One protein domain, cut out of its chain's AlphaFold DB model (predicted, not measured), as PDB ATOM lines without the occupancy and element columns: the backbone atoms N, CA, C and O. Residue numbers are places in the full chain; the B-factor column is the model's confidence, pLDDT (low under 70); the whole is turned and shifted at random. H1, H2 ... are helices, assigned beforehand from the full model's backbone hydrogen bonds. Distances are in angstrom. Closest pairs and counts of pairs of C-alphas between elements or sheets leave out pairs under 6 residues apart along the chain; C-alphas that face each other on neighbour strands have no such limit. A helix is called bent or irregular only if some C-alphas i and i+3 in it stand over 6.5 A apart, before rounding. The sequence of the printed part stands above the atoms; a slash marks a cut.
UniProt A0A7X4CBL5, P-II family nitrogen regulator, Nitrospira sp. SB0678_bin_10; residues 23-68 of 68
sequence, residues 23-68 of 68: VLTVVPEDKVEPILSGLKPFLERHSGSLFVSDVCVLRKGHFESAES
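Overview. This is residues 23 to 68 of the 68 residues of the protein "P-II family nitrogen regulator" of Nitrospira sp. SB0678_bin_10 (UniProt A0A7X4CBL5). The longer helix, H1, makes one side of a loose, open loop: after it the chain folds back in a long unnamed stretch, residues 44 to 59, to the short helix H2, which lies off the end of H1 that begins at Glu 29. Residues 41 to 49, of which 41 to 43 belong to H1, stick out at the turn. The printed part has 46 residues with two named helices, H1 then H2, and no named strand; the class is all helix, though under half of the residues, 20 of 46, are in named elements. The whole is loose, with a radius of gyration of the C-alphas of 12.4 A, and elongated, spanning 35 by 23 by 15 A.

Arrangement. Start with H1, residues 29 to 43, and look from there for H2, residues 60 to 64: the two are apart, with no C-alpha of the one within 8 A of the other. H1 is irregular, but only just: C-alphas 30 and 33 are 6.9 A apart. In H2 every O i to N i+4 pair is within hydrogen-bond range; in H1 it is 7 of 11.

Along the chain. Find C-alpha 29 at (26.619, 118.084, 43.927); from there H1 runs 20.9 A to C-alpha 43 at (12.309, 115.649, 58.928). H2 measures 6.4 A and ends at C-alpha 64, at (32.898, 111.269, 43.605).

Size, cuts and confidence. Look at Arg 45 and Leu 58 for the two C-alphas farthest apart, 36.5 A. The link from H1 to H2 is long, with 16 residues. The printed part has no cut and ends at Ser 68, the chain's last residue. The mean pLDDT of the printed part is 90.3; residues 65 to 68 are under 70.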
ATOM      1  N   VAL A  23      25.284 113.584  61.901       92.00
ATOM      2  CA  VAL A  23      25.919 112.933  60.749       92.00
ATOM      3  C   VAL A  23      26.530 114.009  59.859       92.00
ATOM      4  O   VAL A  23      25.827 114.910  59.407       92.00
ATOM      5  N   LEU A  24      27.836 113.912  59.606       94.00
ATOM      6  CA  LEU A  24      28.545 114.770  58.658       94.00
ATOM      7  C   LEU A  24      28.926 113.942  57.439       94.00
ATOM      8  O   LEU A  24      29.537 112.884  57.569       94.00
ATOM      9  N   THR A  25      28.589 114.443  56.256       95.06
ATOM     10  CA  THR A  25      28.951 113.804  54.994       95.06
ATOM     11  C   THR A  25      29.275 114.853  53.939       95.06
ATOM     12  O   THR A  25      28.678 115.927  53.918       95.06
ATOM     13  N   VAL A  26      30.239 114.534  53.078       96.06
ATOM     14  CA  VAL A  26      30.553 115.298  51.868       96.06
ATOM     15  C   VAL A  26      30.081 114.457  50.698       96.06
ATOM     16  O   VAL A  26      30.467 113.295  50.574       96.06
ATOM     17  N   VAL A  27      29.241 115.040  49.852       95.62
ATOM     18  CA  VAL A  27      28.666 114.360  48.692       95.62
ATOM     19  C   VAL A  27      28.917 115.171  47.424       95.62
ATOM     20  O   VAL A  27      29.043 116.394  47.501       95.62
ATOM     21  N   PRO A  28      28.986 114.512  46.259       95.44
ATOM     22  CA  PRO A  28      28.907 115.174  44.965       95.44
ATOM     23  C   PRO A  28      27.627 116.006  44.829       95.44
ATOM     24  O   PRO A  28      26.582 115.640  45.371       95.44
ATOM     25  N   GLU A  29      27.713 117.115  44.096       94.38
ATOM     26  CA  GLU A  29      26.619 118.084  43.927       94.38
ATOM     27  C   GLU A  29      25.353 117.447  43.328       94.38
ATOM     28  O   GLU A  29      24.243 117.700  43.792       94.38
ATOM     29  N   ASP A  30      25.517 116.531  42.374       94.81
ATOM     30  CA  ASP A  30      24.426 115.791  41.730       94.81
ATOM     31  C   ASP A  30      23.666 114.853  42.686       94.81
ATOM     32  O   ASP A  30      22.532 114.460  42.399       94.81
ATOM     33  N   LYS A  31      24.242 114.526  43.851       95.56
ATOM     34  CA  LYS A  31      23.590 113.713  44.891       95.56
ATOM     35  C   LYS A  31      22.826 114.535  45.928       95.56
ATOM     36  O   LYS A  31      22.068 113.944  46.699       95.56
ATOM     37  N   VAL A  32      22.980 115.860  45.955       96.00
ATOM     38  CA  VAL A  32      22.336 116.722  46.960       96.00
ATOM     39  C   VAL A  32      20.811 116.630  46.862       96.00
ATOM     40  O   VAL A  32      20.158 116.256  47.834       96.00
ATOM     41  N   GLU A  33      20.240 116.888  45.684       96.62
ATOM     42  CA  GLU A  33      18.782 116.886  45.483       96.62
ATOM     43  C   GLU A  33      18.114 115.527  45.783       96.62
ATOM     44  O   GLU A  33      17.110 115.501  46.507       96.62
ATOM     45  N   PRO A  34      18.655 114.377  45.326       96.81
ATOM     46  CA  PRO A  34      18.146 113.065  45.725       96.81
ATOM     47  C   PRO A  34      18.147 112.830  47.243       96.81
ATOM     48  O   PRO A  34      17.163 112.322  47.788       96.81
ATOM     49  N   ILE A  35      19.220 113.218  47.943       96.12
ATOM     50  CA  ILE A  35      19.332 113.055  49.403       96.12
ATOM     51  C   ILE A  35      18.303 113.931  50.121       96.12
ATOM     52  O   ILE A  35      17.583 113.443  50.997       96.12
ATOM     53  N   LEU A  36      18.188 115.204  49.730       95.94
ATOM     54  CA  LEU A  36      17.208 116.128  50.305       95.94
ATOM     55  C   LEU A  36      15.776 115.630  50.091       95.94
ATOM     56  O   LEU A  36      14.975 115.643  51.025       95.94
ATOM     57  N   SER A  37      15.473 115.129  48.894       96.56
ATOM     58  CA  SER A  37      14.157 114.574  48.561       96.56
ATOM     59  C   SER A  37      13.803 113.357  49.422       96.56
ATOM     60  O   SER A  37      12.653 113.218  49.839       96.56
ATOM     61  N   GLY A  38      14.782 112.500  49.731       95.44
ATOM     62  CA  GLY A  38      14.590 111.344  50.612       95.44
ATOM     63  C   GLY A  38      14.451 111.712  52.093       95.44
ATOM     64  O   GLY A  38      13.653 111.102  52.807       95.44
ATOM     65  N   LEU A  39      15.192 112.718  52.564       95.00
ATOM     66  CA  LEU A  39      15.205 113.118  53.977       95.00
ATOM     67  C   LEU A  39      14.085 114.090  54.353       95.00
ATOM     68  O   LEU A  39      13.664 114.108  55.511       95.00
ATOM     69  N   LYS A  40      13.567 114.878  53.407       94.88
ATOM     70  CA  LYS A  40      12.513 115.862  53.682       94.88
ATOM     71  C   LYS A  40      11.274 115.242  54.357       94.88
ATOM     72  O   LYS A  40      10.915 115.729  55.428       94.88
ATOM     73  N   PRO A  41      10.675 114.139  53.862       96.19
ATOM     74  CA  PRO A  41       9.526 113.516  54.529       96.19
ATOM     75  C   PRO A  41       9.842 112.973  55.929       96.19
ATOM     76  O   PRO A  41       8.947 112.848  56.763       96.19
ATOM     77  N   PHE A  42      11.102 112.610  56.187       93.62
ATOM     78  CA  PHE A  42      11.544 112.154  57.502       93.62
ATOM     79  C   PHE A  42      11.598 113.324  58.491       93.62
ATOM     80  O   PHE A  42      11.017 113.235  59.571       93.62
ATOM     81  N   LEU A  43      12.210 114.442  58.097       91.69
ATOM     82  CA  LEU A  43      12.309 115.649  58.928       91.69
ATOM     83  C   LEU A  43      10.961 116.363  59.125       91.69
ATOM     84  O   LEU A  43      10.779 117.078  60.104       91.69
ATOM     85  N   GLU A  44       9.986 116.144  58.239       94.06
ATOM     86  CA  GLU A  44       8.601 116.597  58.444       94.06
ATOM     87  C   GLU A  44       7.879 115.822  59.565       94.06
ATOM     88  O   GLU A  44       6.921 116.332  60.146       94.06
ATOM     89  N   ARG A  45       8.320 114.595  59.881       95.75
ATOM     90  CA  ARG A  45       7.699 113.714  60.894       95.75
ATOM     91  C   ARG A  45       8.502 113.603  62.186       95.75
ATOM     92  O   ARG A  45       7.938 113.247  63.219       95.75
ATOM     93  N   HIS A  46       9.800 113.876  62.129       90.31
ATOM     94  CA  HIS A  46      10.730 113.704  63.236       90.31
ATOM     95  C   HIS A  46      11.535 114.979  63.472       90.31
ATOM     96  O   HIS A  46      11.964 115.645  62.534       90.31
ATOM     97  N   SER A  47      11.779 115.296  64.742       85.75
ATOM     98  CA  SER A  47      12.628 116.421  65.125       85.75
ATOM     99  C   SER A  47      14.052 116.241  64.598       85.75
ATOM    100  O   SER A  47      14.685 115.216  64.837       85.75
ATOM    101  N   GLY A  48      14.575 117.269  63.937       88.50
ATOM    102  CA  GLY A  48      15.932 117.286  63.411       88.50
ATOM    103  C   GLY A  48      16.156 118.489  62.504       88.50
ATOM    104  O   GLY A  48      15.208 119.170  62.113       88.50
ATOM    105  N   SER A  49      17.417 118.738  62.167       89.06
ATOM    106  CA  SER A  49      17.808 119.783  61.223       89.06
ATOM    107  C   SER A  49      18.817 119.219  60.237       89.06
ATOM    108  O   SER A  49      19.646 118.387  60.604       89.06
ATOM    109  N   LEU A  50      18.773 119.711  59.003       94.19
ATOM    110  CA  LEU A  50      19.759 119.420  57.974       94.19
ATOM    111  C   LEU A  50      20.321 120.738  57.447       94.19
ATOM    112  O   LEU A  50      19.574 121.690  57.220       94.19
ATOM    113  N   PHE A  51      21.636 120.779  57.264       94.81
ATOM    114  CA  PHE A  51      22.356 121.927  56.725       94.81
ATOM    115  C   PHE A  51      23.168 121.474  55.515       94.81
ATOM    116  O   PHE A  51      23.784 120.410  55.550       94.81
ATOM    117  N   VAL A  52      23.169 122.289  54.461       96.00
ATOM    118  CA  VAL A  52      23.987 122.086  53.260       96.00
ATOM    119  C   VAL A  52      24.896 123.299  53.107       96.00
ATOM    120  O   VAL A  52      24.447 124.434  53.263       96.00
ATOM    121  N   SER A  53      26.173 123.055  52.835       96.50
ATOM    122  CA  SER A  53      27.176 124.092  52.606       96.50
ATOM    123  C   SER A  53      28.175 123.621  51.562       96.50
ATOM    124  O   SER A  53      28.586 122.460  51.599       96.50
ATOM    125  N   ASP A  54      28.629 124.532  50.710       96.06
ATOM    126  CA  ASP A  54      29.729 124.262  49.787       96.06
ATOM    127  C   ASP A  54      31.043 124.064  50.554       96.06
ATOM    128  O   ASP A  54      31.348 124.791  51.505       96.06
ATOM    129  N   VAL A  55      31.838 123.074  50.139       95.25
ATOM    130  CA  VAL A  55      33.121 122.733  50.769       95.25
ATOM    131  C   VAL A  55      34.198 122.439  49.726       95.25
ATOM    132  O   VAL A  55      33.921 121.919  48.649       95.25
ATOM    133  N   CYS A  56      35.457 122.707  50.077       95.06
ATOM    134  CA  CYS A  56      36.623 122.305  49.290       95.06
ATOM    135  C   CYS A  56      37.340 121.139  49.979       95.06
ATOM    136  O   CYS A  56      37.646 121.210  51.169       95.06
ATOM    137  N   VAL A  57      37.662 120.084  49.226       94.69
ATOM    138  CA  VAL A  57      38.380 118.902  49.731       94.69
ATOM    139  C   VAL A  57      39.605 118.597  48.870       94.69
ATOM    140  O   VAL A  57      39.578 118.769  47.655       94.69
ATOM    141  N   LEU A  58      40.683 118.102  49.486       94.50
ATOM    142  CA  LEU A  58      41.922 117.773  48.765       94.50
ATOM    143  C   LEU A  58      41.783 116.536  47.863       94.50
ATOM    144  O   LEU A  58      42.363 116.488  46.784       94.50
ATOM    145  N   ARG A  59      41.032 115.518  48.302       92.88
ATOM    146  CA  ARG A  59      40.857 114.242  47.585       92.88
ATOM    147  C   ARG A  59      39.447 114.125  47.012       92.88
ATOM    148  O   ARG A  59      38.692 113.253  47.427       92.88
ATOM    149  N   LYS A  60      39.095 115.000  46.066       90.75
ATOM    150  CA  LYS A  60      37.748 115.052  45.462       90.75
ATOM    151  C   LYS A  60      37.257 113.683  44.963       90.75
ATOM    152  O   LYS A  60      36.157 113.276  45.316       90.75
ATOM    153  N   GLY A  61      38.124 112.920  44.292       90.88
ATOM    154  CA  GLY A  61      37.796 111.583  43.780       90.88
ATOM    155  C   GLY A  61      37.375 110.551  44.840       90.88
ATOM    156  O   GLY A  61      36.682 109.600  44.508       90.88
ATOM    157  N   HIS A  62      37.724 110.743  46.122       91.81
ATOM    158  CA  HIS A  62      37.235 109.882  47.210       91.81
ATOM    159  C   HIS A  62      35.726 110.046  47.456       91.81
ATOM    160  O   HIS A  62      35.081 109.118  47.926       91.81
ATOM    161  N   PHE A  63      35.177 111.220  47.139       91.19
ATOM    162  CA  PHE A  63      33.770 111.551  47.354       91.19
ATOM    163  C   PHE A  63      32.934 111.412  46.077       91.19
ATOM    164  O   PHE A  63      31.725 111.224  46.157       91.19
ATOM    165  N   GLU A  64      33.562 111.467  44.902       85.56
ATOM    166  CA  GLU A  64      32.898 111.269  43.605       85.56
ATOM    167  C   GLU A  64      32.562 109.793  43.337       85.56
ATOM    168  O   GLU A  64      31.511 109.490  42.771       85.56
ATOM    169  N   SER A  65      33.393 108.866  43.817       64.81
ATOM    170  CA  SER A  65      33.227 107.429  43.592       64.81
ATOM    171  C   SER A  65      32.517 106.748  44.762       64.81
ATOM    172  O   SER A  65      33.149 106.281  45.704       64.81
ATOM    173  N   ALA A  66      31.192 106.627  44.680       57.88
ATOM    174  CA  ALA A  66      30.568 105.416  45.205       57.88
ATOM    175  C   ALA A  66      30.620 104.419  44.047       57.88
ATOM    176  O   ALA A  66      29.909 104.617  43.062       57.88
ATOM    177  N   GLU A  67      31.531 103.446  44.100       49.59
ATOM    178  CA  GLU A  67      31.506 102.330  43.149       49.59
ATOM    179  C   GLU A  67      30.077 101.761  43.087       49.59
ATOM    180  O   GLU A  67      29.416 101.620  44.120       49.59
ATOM    181  N   SER A  68      29.587 101.565  41.860       41.03
ATOM    182  CA  SER A  68      28.282 100.966  41.550       41.03
ATOM    183  C   SER A  68      28.321  99.452  41.686       41.03
ATOM    184  O   SER A  68      29.383  98.876  41.362       41.03
TER     185      SER A  68